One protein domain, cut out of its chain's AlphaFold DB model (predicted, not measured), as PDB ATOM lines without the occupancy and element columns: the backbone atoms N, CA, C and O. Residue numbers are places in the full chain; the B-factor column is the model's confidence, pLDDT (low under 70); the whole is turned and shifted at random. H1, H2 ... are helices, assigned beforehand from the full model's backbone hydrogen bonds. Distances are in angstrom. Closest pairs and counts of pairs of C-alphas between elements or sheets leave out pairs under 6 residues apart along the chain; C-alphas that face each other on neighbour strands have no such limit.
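What this domain is: This is residues 19 to 166 of the 347 residues of an uncharacterized protein of Streptococcus parasanguinis (UniProt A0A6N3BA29). Two long helical hairpins, H6 with H7 and H2 with H3, form two layers that cross at a steep angle. The short H1, H4 and H5 lie toward one end, and residues 50 to 55 stick out at the other. The printed part has 148 residues and seven named helices, H1 to H7 in order, with no named strand: all helix. It is elongated, spanning 57 by 37 by 23 A, and only just loose, close to compact, with a radius of gyration of the C-alphas of 17.8 A.

How they stand to each other: Start at H6, residues 102 to 130; it touches H7, residues 136 to 163, in a hairpin at a shallow tilt of 6 degrees, opposite ways, closest at C-alphas 119 and 150, 5.9 A. The hub is H2, residues 24 to 48, which touches four helices. With H3, residues 54 to 77, it makes a hairpin at 19 degrees, closest at C-alphas 47 and 57, 4.9 A. Its residues 35 to 43 touch H6 at a steep tilt of 54 degrees, closest at C-alphas 39 and 121, 5.8 A. Its residues 25 to 35 touch H7 at a steep 56 degrees, closest at C-alphas 28 and 153, 6.0 A. Its residues 25 to 29 touch H4, residues 79 to 82, closest at C-alphas 26 and 82, 4.5 A. H5, residues 89 to 94, touches no helix; it is close to but not clearly touching H1, residues 19 to 22, with C-alphas 89 and 21 closest at 6.8 A. Each O i to N i+4 pair is within hydrogen-bond range in H3, H5 and H6, against 17 of 21 in H2 and 22 of 24 in H7; H1 and H4 are too short for one.

Where its parts are: Find C-alpha 102 at (68.986, -33.510, 129.416); H6 runs 40.1 A to C-alpha 130. H7 runs 40.5 A to C-alpha 163 at (70.328, -45.871, 122.516). H2 is 37.9 A long and H3 34.5 A.

The domain as a whole: The C-alphas of Gly 51 and Ile 90 are farthest apart, 57.7 A. The printed part has no cut and no long link. Its mean pLDDT is 87.4; residues 96 to 100 are under 70.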
ATOM      1  N   LEU A  19      62.663 -62.426 123.796       86.25
ATOM      2  CA  LEU A  19      63.352 -62.072 125.027       86.25
ATOM      3  C   LEU A  19      64.474 -61.054 124.793       86.25
ATOM      4  O   LEU A  19      64.544 -60.074 125.520       86.25
ATOM      5  N   PHE A  20      65.310 -61.231 123.768       86.69
ATOM      6  CA  PHE A  20      66.492 -60.390 123.552       86.69
ATOM      7  C   PHE A  20      66.288 -59.241 122.562       86.69
ATOM      8  O   PHE A  20      66.985 -58.237 122.656       86.69
ATOM      9  N   ILE A  21      65.362 -59.347 121.606       85.62
ATOM     10  CA  ILE A  21      65.194 -58.336 120.545       85.62
ATOM     11  C   ILE A  21      63.909 -57.540 120.748       85.62
ATOM     12  O   ILE A  21      63.952 -56.315 120.800       85.62
ATOM     13  N   TYR A  22      62.766 -58.218 120.879       88.00
ATOM     14  CA  TYR A  22      61.476 -57.526 120.911       88.00
ATOM     15  C   TYR A  22      61.148 -56.912 122.276       88.00
ATOM     16  O   TYR A  22      60.577 -55.823 122.306       88.00
ATOM     17  N   LYS A  23      61.465 -57.601 123.382       90.00
ATOM     18  CA  LYS A  23      61.153 -57.178 124.762       90.00
ATOM     19  C   LYS A  23      62.339 -57.346 125.738       90.00
ATOM     20  O   LYS A  23      62.166 -57.950 126.798       90.00
ATOM     21  N   PRO A  24      63.530 -56.795 125.439       87.88
ATOM     22  CA  PRO A  24      64.720 -56.964 126.283       87.88
ATOM     23  C   PRO A  24      64.575 -56.368 127.686       87.88
ATOM     24  O   PRO A  24      65.150 -56.887 128.641       87.88
ATOM     25  N   MET A  25      63.780 -55.304 127.837       93.00
ATOM     26  CA  MET A  25      63.607 -54.642 129.132       93.00
ATOM     27  C   MET A  25      62.686 -55.385 130.088       93.00
ATOM     28  O   MET A  25      62.823 -55.203 131.292       93.00
ATOM     29  N   LYS A  26      61.826 -56.289 129.597       92.75
ATOM     30  CA  LYS A  26      60.963 -57.095 130.468       92.75
ATOM     31  C   LYS A  26      61.793 -57.922 131.448       92.75
ATOM     32  O   LYS A  26      61.517 -57.925 132.643       92.75
ATOM     33  N   LEU A  27      62.813 -58.616 130.941       90.12
ATOM     34  CA  LEU A  27      63.689 -59.441 131.770       90.12
ATOM     35  C   LEU A  27      64.569 -58.578 132.680       90.12
ATOM     36  O   LEU A  27      64.695 -58.892 133.857       90.12
ATOM     37  N   ASN A  28      65.117 -57.469 132.170       93.94
ATOM     38  CA  ASN A  28      65.896 -56.541 132.991       93.94
ATOM     39  C   ASN A  28      65.065 -55.979 134.158       93.94
ATOM     40  O   ASN A  28      65.532 -56.007 135.288       93.94
ATOM     41  N   TYR A  29      63.829 -55.539 133.905       94.12
ATOM     42  CA  TYR A  29      62.912 -55.044 134.932       94.12
ATOM     43  C   TYR A  29      62.630 -56.109 135.998       94.12
ATOM     44  O   TYR A  29      62.890 -55.874 137.171       94.12
ATOM     45  N   ILE A  30      62.196 -57.311 135.595       92.81
ATOM     46  CA  ILE A  30      61.881 -58.407 136.531       92.81
ATOM     47  C   ILE A  30      63.102 -58.792 137.374       92.81
ATOM     48  O   ILE A  30      62.990 -58.923 138.589       92.81
ATOM     49  N   LEU A  31      64.271 -58.957 136.749       93.62
ATOM     50  CA  LEU A  31      65.492 -59.321 137.469       93.62
ATOM     51  C   LEU A  31      65.978 -58.206 138.399       93.62
ATOM     52  O   LEU A  31      66.541 -58.514 139.444       93.62
ATOM     53  N   THR A  32      65.738 -56.937 138.059       94.38
ATOM     54  CA  THR A  32      66.063 -55.810 138.947       94.38
ATOM     55  C   THR A  32      65.196 -55.848 140.199       94.38
ATOM     56  O   THR A  32      65.735 -55.769 141.294       94.38
ATOM     57  N   LEU A  33      63.888 -56.097 140.063       92.75
ATOM     58  CA  LEU A  33      63.002 -56.269 141.223       92.75
ATOM     59  C   LEU A  33      63.414 -57.456 142.097       92.75
ATOM     60  O   LEU A  33      63.381 -57.373 143.318       92.75
ATOM     61  N   ILE A  34      63.837 -58.564 141.480       93.38
ATOM     62  CA  ILE A  34      64.361 -59.715 142.227       93.38
ATOM     63  C   ILE A  34      65.648 -59.334 142.973       93.38
ATOM     64  O   ILE A  34      65.820 -59.730 144.123       93.38
ATOM     65  N   ALA A  35      66.533 -58.551 142.349       92.12
ATOM     66  CA  ALA A  35      67.782 -58.094 142.954       92.12
ATOM     67  C   ALA A  35      67.574 -57.088 144.102       92.12
ATOM     68  O   ALA A  35      68.428 -57.000 144.979       92.12
ATOM     69  N   GLU A  36      66.446 -56.377 144.150       92.25
ATOM     70  CA  GLU A  36      66.117 -55.467 145.258       92.25
ATOM     71  C   GLU A  36      65.842 -56.219 146.574       92.25
ATOM     72  O   GLU A  36      66.188 -55.723 147.647       92.25
ATOM     73  N   PHE A  37      65.303 -57.446 146.529       91.12
ATOM     74  CA  PHE A  37      65.001 -58.214 147.747       91.12
ATOM     75  C   PHE A  37      66.242 -58.499 148.617       91.12
ATOM     76  O   PHE A  37      66.205 -58.160 149.804       91.12
ATOM     77  N   PRO A  38      67.351 -59.061 148.087       90.44
ATOM     78  CA  PRO A  38      68.588 -59.225 148.851       90.44
ATOM     79  C   PRO A  38      69.101 -57.924 149.472       90.44
ATOM     80  O   PRO A  38      69.578 -57.941 150.604       90.44
ATOM     81  N   VAL A  39      68.971 -56.797 148.765       92.44
ATOM     82  CA  VAL A  39      69.433 -55.485 149.241       92.44
ATOM     83  C   VAL A  39      68.619 -55.025 150.445       92.44
ATOM     84  O   VAL A  39      69.190 -54.654 151.470       92.44
ATOM     85  N   ILE A  40      67.288 -55.098 150.355       92.38
ATOM     86  CA  ILE A  40      66.390 -54.714 151.450       92.38
ATOM     87  C   ILE A  40      66.643 -55.589 152.682       92.38
ATOM     88  O   ILE A  40      66.751 -55.064 153.792       92.38
ATOM     89  N   ILE A  41      66.779 -56.906 152.496       91.00
ATOM     90  CA  ILE A  41      67.081 -57.845 153.585       91.00
ATOM     91  C   ILE A  41      68.426 -57.497 154.230       91.00
ATOM     92  O   ILE A  41      68.506 -57.388 155.454       91.00
ATOM     93  N   TYR A  42      69.467 -57.277 153.424       91.44
ATOM     94  CA  TYR A  42      70.814 -56.975 153.904       91.44
ATOM     95  C   TYR A  42      70.879 -55.670 154.703       91.44
ATOM     96  O   TYR A  42      71.415 -55.642 155.814       91.44
ATOM     97  N   LEU A  43      70.308 -54.588 154.168       92.06
ATOM     98  CA  LEU A  43      70.272 -53.296 154.850       92.06
ATOM     99  C   LEU A  43      69.468 -53.382 156.151       92.06
ATOM    100  O   LEU A  43      69.934 -52.907 157.185       92.06
ATOM    101  N   SER A  44      68.310 -54.049 156.126       91.75
ATOM    102  CA  SER A  44      67.472 -54.221 157.319       91.75
ATOM    103  C   SER A  44      68.200 -55.021 158.400       91.75
ATOM    104  O   SER A  44      68.241 -54.606 159.556       91.75
ATOM    105  N   TRP A  45      68.843 -56.131 158.031       90.44
ATOM    106  CA  TRP A  45      69.608 -56.964 158.959       90.44
ATOM    107  C   TRP A  45      70.737 -56.186 159.644       90.44
ATOM    108  O   TRP A  45      70.890 -56.257 160.863       90.44
ATOM    109  N   ASN A  46      71.503 -55.392 158.890       89.19
ATOM    110  CA  ASN A  46      72.629 -54.637 159.447       89.19
ATOM    111  C   ASN A  46      72.218 -53.474 160.359       89.19
ATOM    112  O   ASN A  46      73.014 -53.075 161.210       89.19
ATOM    113  N   ILE A  47      70.991 -52.962 160.241       89.38
ATOM    114  CA  ILE A  47      70.449 -51.988 161.200       89.38
ATOM    115  C   ILE A  47      70.258 -52.645 162.578       89.38
ATOM    116  O   ILE A  47      70.595 -52.045 163.600       89.38
ATOM    117  N   TYR A  48      69.775 -53.893 162.614       85.75
ATOM    118  CA  TYR A  48      69.504 -54.633 163.856       85.75
ATOM    119  C   TYR A  48      70.690 -55.459 164.371       85.75
ATOM    120  O   TYR A  48      70.624 -56.008 165.471       85.75
ATOM    121  N   LYS A  49      71.786 -55.551 163.612       85.56
ATOM    122  CA  LYS A  49      72.969 -56.325 164.000       85.56
ATOM    123  C   LYS A  49      73.635 -55.721 165.243       85.56
ATOM    124  O   LYS A  49      74.119 -54.584 165.233       85.56
ATOM    125  N   ASN A  50      73.680 -56.509 166.316       71.88
ATOM    126  CA  ASN A  50      74.384 -56.154 167.546       71.88
ATOM    127  C   ASN A  50      75.888 -55.995 167.262       71.88
ATOM    128  O   ASN A  50      76.489 -56.854 166.621       71.88
ATOM    129  N   GLY A  51      76.482 -54.890 167.723       75.44
ATOM    130  CA  GLY A  51      77.890 -54.537 167.486       75.44
ATOM    131  C   GLY A  51      78.116 -53.356 166.532       75.44
ATOM    132  O   GLY A  51      79.212 -52.808 166.511       75.44
ATOM    133  N   ASN A  52      77.092 -52.912 165.794       83.81
ATOM    134  CA  ASN A  52      77.180 -51.693 164.985       83.81
ATOM    135  C   ASN A  52      76.961 -50.438 165.845       83.81
ATOM    136  O   ASN A  52      75.998 -50.374 166.616       83.81
ATOM    137  N   ASN A  53      77.814 -49.424 165.670       89.12
ATOM    138  CA  ASN A  53      77.673 -48.125 166.337       89.12
ATOM    139  C   ASN A  53      76.389 -47.407 165.888       89.12
ATOM    140  O   ASN A  53      75.974 -47.525 164.731       89.12
ATOM    141  N   ASP A  54      75.801 -46.595 166.769       87.44
ATOM    142  CA  ASP A  54      74.510 -45.938 166.511       87.44
ATOM    143  C   ASP A  54      74.532 -45.030 165.272       87.44
ATOM    144  O   ASP A  54      73.589 -45.039 164.482       87.44
ATOM    145  N   ALA A  55      75.643 -44.330 165.023       89.94
ATOM    146  CA  ALA A  55      75.813 -43.515 163.819       89.94
ATOM    147  C   ALA A  55      75.721 -44.339 162.517       89.94
ATOM    148  O   ALA A  55      75.098 -43.902 161.550       89.94
ATOM    149  N   LEU A  56      76.292 -45.551 162.499       89.12
ATOM    150  CA  LEU A  56      76.226 -46.449 161.343       89.12
ATOM    151  C   LEU A  56      74.800 -46.969 161.136       89.12
ATOM    152  O   LEU A  56      74.327 -47.019 160.005       89.12
ATOM    153  N   LYS A  57      74.090 -47.304 162.220       90.25
ATOM    154  CA  LYS A  57      72.683 -47.729 162.151       90.25
ATOM    155  C   LYS A  57      71.789 -46.633 161.575       90.25
ATOM    156  O   LYS A  57      70.966 -46.920 160.710       90.25
ATOM    157  N   VAL A  58      71.984 -45.381 161.999       91.25
ATOM    158  CA  VAL A  58      71.261 -44.223 161.448       91.25
ATOM    159  C   VAL A  58      71.578 -44.041 159.963       91.25
ATOM    160  O   VAL A  58      70.657 -43.886 159.162       91.25
ATOM    161  N   PHE A  59      72.853 -44.120 159.568       92.25
ATOM    162  CA  PHE A  59      73.244 -44.046 158.157       92.25
ATOM    163  C   PHE A  59      72.586 -45.150 157.314       92.25
ATOM    164  O   PHE A  59      72.011 -44.859 156.266       92.25
ATOM    165  N   LEU A  60      72.608 -46.401 157.783       92.12
ATOM    166  CA  LEU A  60      71.979 -47.533 157.098       92.12
ATOM    167  C   LEU A  60      70.456 -47.385 157.005       92.12
ATOM    168  O   LEU A  60      69.880 -47.727 155.976       92.12
ATOM    169  N   ALA A  61      69.802 -46.835 158.031       91.81
ATOM    170  CA  ALA A  61      68.369 -46.546 158.001       91.81
ATOM    171  C   ALA A  61      68.020 -45.463 156.966       91.81
ATOM    172  O   ALA A  61      67.066 -45.623 156.205       91.81
ATOM    173  N   ILE A  62      68.821 -44.393 156.882       93.12
ATOM    174  CA  ILE A  62      68.673 -43.360 155.844       93.12
ATOM    175  C   ILE A  62      68.902 -43.966 154.456       93.12
ATOM    176  O   ILE A  62      68.124 -43.701 153.540       93.12
ATOM    177  N   LEU A  63      69.928 -44.807 154.296       92.88
ATOM    178  CA  LEU A  63      70.226 -45.486 153.035       92.88
ATOM    179  C   LEU A  63      69.087 -46.425 152.614       92.88
ATOM    180  O   LEU A  63      68.706 -46.418 151.446       92.88
ATOM    181  N   LEU A  64      68.502 -47.179 153.549       93.62
ATOM    182  CA  LEU A  64      67.340 -48.037 153.304       93.62
ATOM    183  C   LEU A  64      66.122 -47.216 152.861       93.62
ATOM    184  O   LEU A  64      65.481 -47.564 151.868       93.62
ATOM    185  N   LEU A  65      65.824 -46.101 153.533       92.94
ATOM    186  CA  LEU A  65      64.738 -45.200 153.129       92.94
ATOM    187  C   LEU A  65      64.988 -44.605 151.737       92.94
ATOM    188  O   LEU A  65      64.115 -44.653 150.873       92.94
ATOM    189  N   ALA A  66      66.192 -44.099 151.476       91.56
ATOM    190  CA  ALA A  66      66.543 -43.546 150.172       91.56
ATOM    191  C   ALA A  66      66.462 -44.603 149.056       91.56
ATOM    192  O   ALA A  66      65.916 -44.333 147.986       91.56
ATOM    193  N   HIS A  67      66.959 -45.817 149.307       91.88
ATOM    194  CA  HIS A  67      66.934 -46.911 148.339       91.88
ATOM    195  C   HIS A  67      65.514 -47.420 148.071       91.88
ATOM    196  O   HIS A  67      65.162 -47.650 146.918       91.88
ATOM    197  N   THR A  68      64.672 -47.548 149.096       91.94
ATOM    198  CA  THR A  68      63.264 -47.956 148.928       91.94
ATOM    199  C   THR A  68      62.469 -46.922 148.133       91.94
ATOM    200  O   THR A  68      61.760 -47.293 147.199       91.94
ATOM    201  N   VAL A  69      62.649 -45.623 148.407       91.62
ATOM    202  CA  VAL A  69      62.065 -44.549 147.584       91.62
ATOM    203  C   VAL A  69      62.576 -44.628 146.142       91.62
ATOM    204  O   VAL A  69      61.775 -44.589 145.209       91.62
ATOM    205  N   GLY A  70      63.887 -44.803 145.942       90.69
ATOM    206  CA  GLY A  70      64.488 -44.974 144.616       90.69
ATOM    207  C   GLY A  70      63.933 -46.181 143.850       90.69
ATOM    208  O   GLY A  70      63.614 -46.061 142.669       90.69
ATOM    209  N   SER A  71      63.731 -47.305 144.539       91.88
ATOM    210  CA  SER A  71      63.150 -48.538 143.989       91.88
ATOM    211  C   SER A  71      61.699 -48.324 143.553       91.88
ATOM    212  O   SER A  71      61.317 -48.691 142.444       91.88
ATOM    213  N   ILE A  72      60.890 -47.634 144.368       92.44
ATOM    214  CA  ILE A  72      59.504 -47.285 144.013       92.44
ATOM    215  C   ILE A  72      59.469 -46.379 142.777       92.44
ATOM    216  O   ILE A  72      58.689 -46.621 141.854       92.44
ATOM    217  N   VAL A  73      60.329 -45.357 142.721       91.75
ATOM    218  CA  VAL A  73      60.446 -44.485 141.542       91.75
ATOM    219  C   VAL A  73      60.839 -45.305 140.312       91.75
ATOM    220  O   VAL A  73      60.194 -45.184 139.269       91.75
ATOM    221  N   PHE A  74      61.829 -46.194 140.435       92.06
ATOM    222  CA  PHE A  74      62.240 -47.094 139.359       92.06
ATOM    223  C   PHE A  74      61.079 -47.973 138.870       92.06
ATOM    224  O   PHE A  74      60.857 -48.066 137.659       92.06
ATOM    225  N   MET A  75      60.311 -48.567 139.789       91.62
ATOM    226  CA  MET A  75      59.147 -49.401 139.482       91.62
ATOM    227  C   MET A  75      58.079 -48.651 138.692       91.62
ATOM    228  O   MET A  75      57.547 -49.205 137.727       91.62
ATOM    229  N   ILE A  76      57.762 -47.420 139.106       92.06
ATOM    230  CA  ILE A  76      56.727 -46.589 138.484       92.06
ATOM    231  C   ILE A  76      57.186 -46.121 137.103       92.06
ATOM    232  O   ILE A  76      56.461 -46.311 136.127       92.06
ATOM    233  N   GLU A  77      58.391 -45.556 136.999       90.25
ATOM    234  CA  GLU A  77      58.902 -45.007 135.739       90.25
ATOM    235  C   GLU A  77      59.103 -46.068 134.650       90.25
ATOM    236  O   GLU A  77      58.982 -45.759 133.466       90.25
ATOM    237  N   ASN A  78      59.433 -47.304 135.038       92.00
ATOM    238  CA  ASN A  78      59.771 -48.383 134.108       92.00
ATOM    239  C   ASN A  78      58.674 -49.453 133.991       92.00
ATOM    240  O   ASN A  78      58.900 -50.496 133.381       92.00
ATOM    241  N   LYS A  79      57.470 -49.215 134.529       91.31
ATOM    242  CA  LYS A  79      56.347 -50.172 134.481       91.31
ATOM    243  C   LYS A  79      56.025 -50.646 133.058       91.31
ATOM    244  O   LYS A  79      55.673 -51.811 132.849       91.31
ATOM    245  N   ASP A  80      56.167 -49.758 132.078       89.69
ATOM    246  CA  ASP A  80      55.861 -50.051 130.678       89.69
ATOM    247  C   ASP A  80      56.819 -51.078 130.051       89.69
ATOM    248  O   ASP A  80      56.438 -51.755 129.091       89.69
ATOM    249  N   ASP A  81      58.007 -51.299 130.626       90.12
ATOM    250  CA  ASP A  81      58.997 -52.273 130.142       90.12
ATOM    251  C   ASP A  81      58.457 -53.705 130.058       90.12
ATOM    252  O   ASP A  81      58.917 -54.510 129.243       90.12
ATOM    253  N   LEU A  82      57.472 -54.042 130.895       87.75
ATOM    254  CA  LEU A  82      56.830 -55.356 130.900       87.75
ATOM    255  C   LEU A  82      56.137 -55.659 129.564       87.75
ATOM    256  O   LEU A  82      56.093 -56.813 129.112       87.75
ATOM    257  N   ASN A  83      55.603 -54.618 128.923       87.56
ATOM    258  CA  ASN A  83      54.742 -54.739 127.754       87.56
ATOM    259  C   ASN A  83      55.339 -54.107 126.496       87.56
ATOM    260  O   ASN A  83      54.975 -54.539 125.396       87.56
ATOM    261  N   GLN A  84      56.280 -53.174 126.647       86.69
ATOM    262  CA  GLN A  84      56.898 -52.439 125.553       86.69
ATOM    263  C   GLN A  84      57.566 -53.379 124.547       86.69
ATOM    264  O   GLN A  84      58.344 -54.268 124.900       86.69
ATOM    265  N   ARG A  85      57.251 -53.173 123.266       87.69
ATOM    266  CA  ARG A  85      57.796 -53.936 122.142       87.69
ATOM    267  C   ARG A  85      58.580 -52.986 121.239       87.69
ATOM    268  O   ARG A  85      58.016 -52.004 120.775       87.69
ATOM    269  N   MET A  86      59.856 -53.277 120.988       82.50
ATOM    270  CA  MET A  86      60.773 -52.355 120.290       82.50
ATOM    271  C   MET A  86      60.788 -52.496 118.760       82.50
ATOM    272  O   MET A  86      61.568 -51.827 118.095       82.50
ATOM    273  N   GLY A  87      59.957 -53.370 118.187       83.44
ATOM    274  CA  GLY A  87      60.012 -53.694 116.756       83.44
ATOM    275  C   GLY A  87      61.111 -54.705 116.419       83.44
ATOM    276  O   GLY A  87      61.761 -55.266 117.305       83.44
ATOM    277  N   ASN A  88      61.275 -55.016 115.137       85.62
ATOM    278  CA  ASN A  88      62.271 -55.985 114.671       85.62
ATOM    279  C   ASN A  88      63.694 -55.383 114.604       85.62
ATOM    280  O   ASN A  88      63.895 -54.192 114.807       85.62
ATOM    281  N   PHE A  89      64.699 -56.218 114.319       82.50
ATOM    282  CA  PHE A  89      66.109 -55.800 114.262       82.50
ATOM    283  C   PHE A  89      66.360 -54.630 113.297       82.50
ATOM    284  O   PHE A  89      67.093 -53.704 113.625       82.50
ATOM    285  N   ILE A  90      65.745 -54.672 112.113       83.38
ATOM    286  CA  ILE A  90      65.929 -53.664 111.065       83.38
ATOM    287  C   ILE A  90      65.283 -52.347 111.498       83.38
ATOM    288  O   ILE A  90      65.939 -51.313 111.477       83.38
ATOM    289  N   GLU A  91      64.030 -52.394 111.954       84.81
ATOM    290  CA  GLU A  91      63.305 -51.233 112.485       84.81
ATOM    291  C   GLU A  91      64.096 -50.548 113.600       84.81
ATOM    292  O   GLU A  91      64.229 -49.328 113.595       84.81
ATOM    293  N   GLN A  92      64.692 -51.332 114.500       86.06
ATOM    294  CA  GLN A  92      65.497 -50.796 115.590       86.06
ATOM    295  C   GLN A  92      66.786 -50.110 115.115       86.06
ATOM    296  O   GLN A  92      67.158 -49.084 115.669       86.06
ATOM    297  N   LEU A  93      67.461 -50.628 114.085       83.62
ATOM    298  CA  LEU A  93      68.668 -49.994 113.535       83.62
ATOM    299  C   LEU A  93      68.385 -48.684 112.794       83.62
ATOM    300  O   LEU A  93      69.253 -47.814 112.746       83.62
ATOM    301  N   TYR A  94      67.202 -48.566 112.190       80.31
ATOM    302  CA  TYR A  94      66.794 -47.385 111.429       80.31
ATOM    303  C   TYR A  94      66.009 -46.362 112.256       80.31
ATOM    304  O   TYR A  94      65.667 -45.306 111.724       80.31
ATOM    305  N   LEU A  95      65.740 -46.636 113.538       75.00
ATOM    306  CA  LEU A  95      65.215 -45.627 114.454       75.00
ATOM    307  C   LEU A  95      66.208 -44.465 114.527       75.00
ATOM    308  O   LEU A  95      67.364 -44.643 114.918       75.00
ATOM    309  N   GLU A  96      65.752 -43.268 114.152       60.72
ATOM    310  CA  GLU A  96      66.524 -42.053 114.370       60.72
ATOM    311  C   GLU A  96      66.808 -41.931 115.866       60.72
ATOM    312  O   GLU A  96      65.896 -41.814 116.690       60.72
ATOM    313  N   GLN A  97      68.092 -41.992 116.219       64.50
ATOM    314  CA  GLN A  97      68.513 -41.749 117.588       64.50
ATOM    315  C   GLN A  97      68.141 -40.312 117.929       64.50
ATOM    316  O   GLN A  97      68.658 -39.365 117.329       64.50
ATOM    317  N   SER A  98      67.223 -40.154 118.882       59.47
ATOM    318  CA  SER A  98      66.868 -38.835 119.376       59.47
ATOM    319  C   SER A  98      68.129 -38.151 119.916       59.47
ATOM    320  O   SER A  98      68.975 -38.804 120.539       59.47
ATOM    321  N   PRO A  99      68.307 -36.843 119.657       61.91
ATOM    322  CA  PRO A  99      69.465 -36.122 120.164       61.91
ATOM    323  C   PRO A  99      69.541 -36.288 121.683       61.91
ATOM    324  O   PRO A  99      68.511 -36.270 122.361       61.91
ATOM    325  N   LYS A 100      70.763 -36.453 122.214       68.75
ATOM    326  CA  LYS A 100      70.997 -36.583 123.660       68.75
ATOM    327  C   LYS A 100      70.297 -35.435 124.389       68.75
ATOM    328  O   LYS A 100      70.726 -34.286 124.300       68.75
ATOM    329  N   SER A 101      69.216 -35.758 125.090       79.56
ATOM    330  CA  SER A 101      68.437 -34.801 125.864       79.56
ATOM    331  C   SER A 101      68.925 -34.772 127.309       79.56
ATOM    332  O   SER A 101      69.443 -35.763 127.834       79.56
ATOM    333  N   LEU A 102      68.723 -33.638 127.982       83.50
ATOM    334  CA  LEU A 102      68.986 -33.510 129.416       83.50
ATOM    335  C   LEU A 102      68.231 -34.581 130.227       83.50
ATOM    336  O   LEU A 102      68.734 -35.064 131.238       83.50
ATOM    337  N   GLU A 103      67.047 -34.983 129.768       84.56
ATOM    338  CA  GLU A 103      66.239 -36.035 130.389       84.56
ATOM    339  C   GLU A 103      66.902 -37.413 130.314       84.56
ATOM    340  O   GLU A 103      66.905 -38.136 131.308       84.56
ATOM    341  N   ILE A 104      67.506 -37.770 129.173       85.31
ATOM    342  CA  ILE A 104      68.251 -39.029 129.031       85.31
ATOM    343  C   ILE A 104      69.427 -39.048 130.013       85.31
ATOM    344  O   ILE A 104      69.607 -40.032 130.728       85.31
ATOM    345  N   SER A 105      70.180 -37.950 130.117       85.69
ATOM    346  CA  SER A 105      71.302 -37.847 131.059       85.69
ATOM    347  C   SER A 105      70.855 -37.969 132.519       85.69
ATOM    348  O   SER A 105      71.490 -38.686 133.290       85.69
ATOM    349  N   LYS A 106      69.737 -37.327 132.897       88.31
ATOM    350  CA  LYS A 106      69.151 -37.456 134.243       88.31
ATOM    351  C   LYS A 106      68.758 -38.900 134.551       88.31
ATOM    352  O   LYS A 106      69.077 -39.389 135.629       88.31
ATOM    353  N   LYS A 107      68.128 -39.596 133.600       88.75
ATOM    354  CA  LYS A 107      67.755 -41.011 133.751       88.75
ATOM    355  C   LYS A 107      68.970 -41.920 133.888       88.75
ATOM    356  O   LYS A 107      68.978 -42.789 134.749       88.75
ATOM    357  N   ILE A 108      70.013 -41.700 133.087       89.62
ATOM    358  CA  ILE A 108      71.270 -42.452 133.204       89.62
ATOM    359  C   ILE A 108      71.890 -42.252 134.591       89.62
ATOM    360  O   ILE A 108      72.310 -43.230 135.198       89.62
ATOM    361  N   LEU A 109      71.915 -41.019 135.107       89.19
ATOM    362  CA  LEU A 109      72.451 -40.731 136.439       89.19
ATOM    363  C   LEU A 109      71.611 -41.396 137.536       89.19
ATOM    364  O   LEU A 109      72.171 -42.067 138.399       89.19
ATOM    365  N   LEU A 110      70.283 -41.266 137.468       89.94
ATOM    366  CA  LEU A 110      69.354 -41.874 138.422       89.94
ATOM    367  C   LEU A 110      69.523 -43.397 138.476       89.94
ATOM    368  O   LEU A 110      69.727 -43.958 139.550       89.94
ATOM    369  N   TYR A 111      69.489 -44.068 137.320       91.00
ATOM    370  CA  TYR A 111      69.671 -45.518 137.263       91.00
ATOM    371  C   TYR A 111      71.094 -45.920 137.646       91.00
ATOM    372  O   TYR A 111      71.267 -46.909 138.349       91.00
ATOM    373  N   GLY A 112      72.107 -45.142 137.258       88.62
ATOM    374  CA  GLY A 112      73.488 -45.356 137.681       88.62
ATOM    375  C   GLY A 112      73.617 -45.382 139.203       88.62
ATOM    376  O   GLY A 112      74.159 -46.339 139.746       88.62
ATOM    377  N   PHE A 113      73.052 -44.389 139.897       89.00
ATOM    378  CA  PHE A 113      73.030 -44.358 141.360       89.00
ATOM    379  C   PHE A 113      72.261 -45.550 141.951       89.00
ATOM    380  O   PHE A 113      72.775 -46.214 142.850       89.00
ATOM    381  N   HIS A 114      71.079 -45.869 141.405       92.25
ATOM    382  CA  HIS A 114      70.269 -47.013 141.846       92.25
ATOM    383  C   HIS A 114      71.058 -48.326 141.801       92.25
ATOM    384  O   HIS A 114      71.166 -49.029 142.805       92.25
ATOM    385  N   TYR A 115      71.689 -48.628 140.663       94.00
ATOM    386  CA  TYR A 115      72.475 -49.850 140.512       94.00
ATOM    387  C   TYR A 115      73.777 -49.838 141.312       94.00
ATOM    388  O   TYR A 115      74.193 -50.904 141.749       94.00
ATOM    389  N   ILE A 116      74.421 -48.685 141.538       92.81
ATOM    390  CA  ILE A 116      75.618 -48.613 142.396       92.81
ATOM    391  C   ILE A 116      75.284 -49.097 143.810       92.81
ATOM    392  O   ILE A 116      76.028 -49.908 144.358       92.81
ATOM    393  N   VAL A 117      74.153 -48.665 144.375       91.75
ATOM    394  CA  VAL A 117      73.715 -49.117 145.706       91.75
ATOM    395  C   VAL A 117      73.475 -50.630 145.720       91.75
ATOM    396  O   VAL A 117      73.959 -51.312 146.625       91.75
ATOM    397  N   ILE A 118      72.797 -51.166 144.696       94.19
ATOM    398  CA  ILE A 118      72.576 -52.615 144.552       94.19
ATOM    399  C   ILE A 118      73.916 -53.359 144.480       94.19
ATOM    400  O   ILE A 118      74.114 -54.329 145.204       94.19
ATOM    401  N   ILE A 119      74.852 -52.897 143.645       94.31
ATOM    402  CA  ILE A 119      76.165 -53.529 143.459       94.31
ATOM    403  C   ILE A 119      76.954 -53.543 144.770       94.31
ATOM    404  O   ILE A 119      77.467 -54.595 145.135       94.31
ATOM    405  N   ILE A 120      77.018 -52.420 145.493       92.19
ATOM    406  CA  ILE A 120      77.718 -52.345 146.786       92.19
ATOM    407  C   ILE A 120      77.124 -53.358 147.766       92.19
ATOM    408  O   ILE A 120      77.859 -54.135 148.365       92.19
ATOM    409  N   CYS A 121      75.795 -53.417 147.882       92.25
ATOM    410  CA  CYS A 121      75.150 -54.383 148.769       92.25
ATOM    411  C   CYS A 121      75.434 -55.831 148.343       92.25
ATOM    412  O   CYS A 121      75.654 -56.680 149.198       92.25
ATOM    413  N   PHE A 122      75.480 -56.127 147.042       93.50
ATOM    414  CA  PHE A 122      75.842 -57.458 146.542       93.50
ATOM    415  C   PHE A 122      77.300 -57.830 146.846       93.50
ATOM    416  O   PHE A 122      77.556 -58.981 147.192       93.50
ATOM    417  N   VAL A 123      78.239 -56.884 146.752       91.19
ATOM    418  CA  VAL A 123      79.640 -57.102 147.157       91.19
ATOM    419  C   VAL A 123      79.703 -57.489 148.632       91.19
ATOM    420  O   VAL A 123      80.218 -58.552 148.961       91.19
ATOM    421  N   GLU A 124      79.066 -56.705 149.497       89.38
ATOM    422  CA  GLU A 124      79.056 -56.963 150.938       89.38
ATOM    423  C   GLU A 124      78.350 -58.279 151.317       89.38
ATOM    424  O   GLU A 124      78.820 -59.035 152.168       89.38
ATOM    425  N   ILE A 125      77.222 -58.600 150.667       89.06
ATOM    426  CA  ILE A 125      76.533 -59.889 150.846       89.06
ATOM    427  C   ILE A 125      77.462 -61.036 150.448       89.06
ATOM    428  O   ILE A 125      77.512 -62.059 151.135       89.06
ATOM    429  N   SER A 126      78.190 -60.882 149.341       88.25
ATOM    430  CA  SER A 126      79.110 -61.909 148.879       88.25
ATOM    431  C   SER A 126      80.234 -62.149 149.882       88.25
ATOM    432  O   SER A 126      80.474 -63.297 150.263       88.25
ATOM    433  N   ASP A 127      80.844 -61.076 150.382       85.31
ATOM    434  CA  ASP A 127      81.920 -61.157 151.366       85.31
ATOM    435  C   ASP A 127      81.449 -61.802 152.676       85.31
ATOM    436  O   ASP A 127      82.163 -62.615 153.267       85.31
ATOM    437  N   HIS A 128      80.222 -61.509 153.120       81.38
ATOM    438  CA  HIS A 128      79.712 -62.030 154.387       81.38
ATOM    439  C   HIS A 128      79.143 -63.455 154.308       81.38
ATOM    440  O   HIS A 128      79.245 -64.206 155.280       81.38
ATOM    441  N   PHE A 129      78.532 -63.844 153.187       78.19
ATOM    442  CA  PHE A 129      77.812 -65.120 153.077       78.19
ATOM    443  C   PHE A 129      78.456 -66.095 152.099       78.19
ATOM    444  O   PHE A 129      78.645 -67.263 152.433       78.19
ATOM    445  N   ILE A 130      78.787 -65.637 150.894       78.94
ATOM    446  CA  ILE A 130      79.261 -66.521 149.823       78.94
ATOM    447  C   ILE A 130      80.714 -66.900 150.079       78.94
ATOM    448  O   ILE A 130      81.065 -68.076 149.978       78.94
ATOM    449  N   LEU A 131      81.554 -65.939 150.475       78.56
ATOM    450  CA  LEU A 131      82.966 -66.209 150.724       78.56
ATOM    451  C   LEU A 131      83.219 -67.126 151.935       78.56
ATOM    452  O   LEU A 131      84.261 -67.779 152.001       78.56
ATOM    453  N   ASN A 132      82.237 -67.257 152.827       78.50
ATOM    454  CA  ASN A 132      82.281 -68.147 153.988       78.50
ATOM    455  C   ASN A 132      81.795 -69.579 153.693       78.50
ATOM    456  O   ASN A 132      81.758 -70.415 154.597       78.50
ATOM    457  N   LEU A 133      81.435 -69.896 152.443       79.31
ATOM    458  CA  LEU A 133      81.072 -71.259 152.056       79.31
ATOM    459  C   LEU A 133      82.290 -72.202 152.124       79.31
ATOM    460  O   LEU A 133      83.382 -71.817 151.695       79.31
ATOM    461  N   PRO A 134      82.111 -73.447 152.608       75.00
ATOM    462  CA  PRO A 134      83.218 -74.371 152.866       75.00
ATOM    463  C   PRO A 134      83.914 -74.860 151.588       75.00
ATOM    464  O   PRO A 134      85.126 -75.063 151.587       75.00
ATOM    465  N   ASP A 135      83.177 -75.017 150.486       82.44
ATOM    466  CA  ASP A 135      83.725 -75.489 149.212       82.44
ATOM    467  C   ASP A 135      84.338 -74.331 148.407       82.44
ATOM    468  O   ASP A 135      83.635 -73.422 147.961       82.44
ATOM    469  N   PHE A 136      85.657 -74.386 148.194       76.69
ATOM    470  CA  PHE A 136      86.423 -73.380 147.453       76.69
ATOM    471  C   PHE A 136      85.939 -73.193 146.007       76.69
ATOM    472  O   PHE A 136      85.870 -72.061 145.520       76.69
ATOM    473  N   PHE A 137      85.624 -74.284 145.306       73.94
ATOM    474  CA  PHE A 137      85.293 -74.231 143.884       73.94
ATOM    475  C   PHE A 137      83.887 -73.673 143.673       73.94
ATOM    476  O   PHE A 137      83.706 -72.730 142.896       73.94
ATOM    477  N   LEU A 138      82.910 -74.194 144.421       75.00
ATOM    478  CA  LEU A 138      81.535 -73.694 144.379       75.00
ATOM    479  C   LEU A 138      81.461 -72.232 144.826       75.00
ATOM    480  O   LEU A 138      80.816 -71.428 144.156       75.00
ATOM    481  N   ARG A 139      82.183 -71.856 145.890       80.69
ATOM    482  CA  ARG A 139      82.263 -70.469 146.371       80.69
ATOM    483  C   ARG A 139      82.681 -69.498 145.275       80.69
ATOM    484  O   ARG A 139      82.000 -68.498 145.062       80.69
ATOM    485  N   ASN A 140      83.780 -69.777 144.575       76.69
ATOM    486  CA  ASN A 140      84.305 -68.848 143.574       76.69
ATOM    487  C   ASN A 140      83.357 -68.696 142.381       76.69
ATOM    488  O   ASN A 140      83.118 -67.579 141.927       76.69
ATOM    489  N   GLN A 141      82.786 -69.797 141.889       80.88
ATOM    490  CA  GLN A 141      81.855 -69.747 140.761       80.88
ATOM    491  C   GLN A 141      80.557 -69.019 141.115       80.88
ATOM    492  O   GLN A 141      80.107 -68.160 140.355       80.88
ATOM    493  N   VAL A 142      79.983 -69.331 142.280       83.44
ATOM    494  CA  VAL A 142      78.765 -68.680 142.771       83.44
ATOM    495  C   VAL A 142      79.017 -67.196 143.013       83.44
ATOM    496  O   VAL A 142      78.200 -66.386 142.593       83.44
ATOM    497  N   ASN A 143      80.160 -66.826 143.600       84.38
ATOM    498  CA  ASN A 143      80.527 -65.428 143.823       84.38
ATOM    499  C   ASN A 143      80.618 -64.642 142.504       84.38
ATOM    500  O   ASN A 143      79.970 -63.607 142.351       84.38
ATOM    501  N   ILE A 144      81.351 -65.166 141.513       84.12
ATOM    502  CA  ILE A 144      81.483 -64.513 140.201       84.12
ATOM    503  C   ILE A 144      80.109 -64.316 139.556       84.12
ATOM    504  O   ILE A 144      79.806 -63.221 139.085       84.12
ATOM    505  N   LEU A 145      79.265 -65.353 139.545       84.62
ATOM    506  CA  LEU A 145      77.933 -65.265 138.950       84.62
ATOM    507  C   LEU A 145      77.048 -64.262 139.703       84.62
ATOM    508  O   LEU A 145      76.373 -63.450 139.074       84.62
ATOM    509  N   PHE A 146      77.080 -64.298 141.035       88.75
ATOM    510  CA  PHE A 146      76.289 -63.427 141.899       88.75
ATOM    511  C   PHE A 146      76.629 -61.949 141.683       88.75
ATOM    512  O   PHE A 146      75.723 -61.141 141.488       88.75
ATOM    513  N   LEU A 147      77.920 -61.602 141.627       90.44
ATOM    514  CA  LEU A 147      78.375 -60.230 141.382       90.44
ATOM    515  C   LEU A 147      78.190 -59.785 139.924       90.44
ATOM    516  O   LEU A 147      77.951 -58.605 139.664       90.44
ATOM    517  N   ALA A 148      78.256 -60.708 138.961       89.38
ATOM    518  CA  ALA A 148      78.070 -60.381 137.549       89.38
ATOM    519  C   ALA A 148      76.635 -59.932 137.220       89.38
ATOM    520  O   ALA A 148      76.448 -59.087 136.343       89.38
ATOM    521  N   ILE A 149      75.622 -60.464 137.916       91.19
ATOM    522  CA  ILE A 149      74.203 -60.155 137.667       91.19
ATOM    523  C   ILE A 149      73.893 -58.650 137.781       91.19
ATOM    524  O   ILE A 149      73.439 -58.080 136.783       91.19
ATOM    525  N   PRO A 150      74.121 -57.961 138.919       92.75
ATOM    526  CA  PRO A 150      73.768 -56.546 139.056       92.75
ATOM    527  C   PRO A 150      74.575 -55.645 138.107       92.75
ATOM    528  O   PRO A 150      74.040 -54.666 137.581       92.75
ATOM    529  N   ILE A 151      75.828 -56.009 137.808       92.69
ATOM    530  CA  ILE A 151      76.664 -55.300 136.828       92.69
ATOM    531  C   ILE A 151      76.050 -55.408 135.427       92.69
ATOM    532  O   ILE A 151      75.881 -54.399 134.738       92.69
ATOM    533  N   LEU A 152      75.663 -56.615 135.006       92.25
ATOM    534  CA  LEU A 152      75.039 -56.840 133.704       92.25
ATOM    535  C   LEU A 152      73.693 -56.108 133.591       92.25
ATOM    536  O   LEU A 152      73.423 -55.492 132.558       92.25
ATOM    537  N   LEU A 153      72.868 -56.135 134.644       93.81
ATOM    538  CA  LEU A 153      71.591 -55.416 134.679       93.81
ATOM    539  C   LEU A 153      71.784 -53.907 134.496       93.81
ATOM    540  O   LEU A 153      71.069 -53.298 133.693       93.81
ATOM    541  N   SER A 154      72.783 -53.334 135.170       94.19
ATOM    542  CA  SER A 154      73.150 -51.923 135.045       94.19
ATOM    543  C   SER A 154      73.564 -51.564 133.616       94.19
ATOM    544  O   SER A 154      72.992 -50.655 133.009       94.19
ATOM    545  N   ILE A 155      74.487 -52.333 133.021       92.12
ATOM    546  CA  ILE A 155      74.966 -52.099 131.649       92.12
ATOM    547  C   ILE A 155      73.805 -52.169 130.651       92.12
ATOM    548  O   ILE A 155      73.643 -51.270 129.826       92.12
ATOM    549  N   VAL A 156      72.964 -53.205 130.742       93.19
ATOM    550  CA  VAL A 156      71.795 -53.384 129.865       93.19
ATOM    551  C   VAL A 156      70.846 -52.186 129.973       93.19
ATOM    552  O   VAL A 156      70.414 -51.653 128.948       93.19
ATOM    553  N   ARG A 157      70.553 -51.717 131.190       93.31
ATOM    554  CA  ARG A 157      69.665 -50.567 131.403       93.31
ATOM    555  C   ARG A 157      70.248 -49.276 130.829       93.31
ATOM    556  O   ARG A 157      69.543 -48.560 130.118       93.31
ATOM    557  N   ILE A 158      71.518 -48.983 131.104       91.50
ATOM    558  CA  ILE A 158      72.189 -47.762 130.631       91.50
ATOM    559  C   ILE A 158      72.242 -47.737 129.101       91.50
ATOM    560  O   ILE A 158      71.886 -46.729 128.485       91.50
ATOM    561  N   LEU A 159      72.622 -48.858 128.479       91.12
ATOM    562  CA  LEU A 159      72.651 -48.997 127.024       91.12
ATOM    563  C   LEU A 159      71.271 -48.751 126.405       91.12
ATOM    564  O   LEU A 159      71.158 -48.023 125.419       91.12
ATOM    565  N   TYR A 160      70.214 -49.295 127.009       90.94
ATOM    566  CA  TYR A 160      68.852 -49.088 126.528       90.94
ATOM    567  C   TYR A 160      68.395 -47.636 126.629       90.94
ATOM    568  O   TYR A 160      67.864 -47.086 125.667       90.94
ATOM    569  N   VAL A 161      68.616 -46.995 127.774       89.62
ATOM    570  CA  VAL A 161      68.210 -45.601 127.982       89.62
ATOM    571  C   VAL A 161      68.977 -44.669 127.045       89.62
ATOM    572  O   VAL A 161      68.394 -43.715 126.529       89.62
ATOM    573  N   SER A 162      70.251 -44.973 126.778       86.12
ATOM    574  CA  SER A 162      71.092 -44.183 125.879       86.12
ATOM    575  C   SER A 162      70.735 -44.352 124.403       86.12
ATOM    576  O   SER A 162      70.792 -43.372 123.668       86.12
ATOM    577  N   ALA A 163      70.456 -45.575 123.946       85.31
ATOM    578  CA  ALA A 163      70.328 -45.871 122.516       85.31
ATOM    579  C   ALA A 163      68.882 -46.091 122.053       85.31
ATOM    580  O   ALA A 163      68.632 -46.063 120.854       85.31
ATOM    581  N   ARG A 164      67.946 -46.344 122.981       86.44
ATOM    582  CA  ARG A 164      66.540 -46.718 122.714       86.44
ATOM    583  C   ARG A 164      66.371 -47.914 121.767       86.44
ATOM    584  O   ARG A 164      65.322 -48.095 121.159       86.44
ATOM    585  N   ILE A 165      67.394 -48.755 121.704       87.25
ATOM    586  CA  ILE A 165      67.464 -49.996 120.937       87.25
ATOM    587  C   ILE A 165      67.731 -51.127 121.928       87.25
ATOM    588  O   ILE A 165      68.244 -50.887 123.027       87.25
ATOM    589  N   SER A 166      67.408 -52.366 121.558       89.88
ATOM    590  CA  SER A 166      67.808 -53.524 122.345       89.88
ATOM    591  C   SER A 166      69.320 -53.497 122.647       89.88
ATOM    592  O   SER A 166      70.136 -53.506 121.720       89.88
TER     593      SER A 166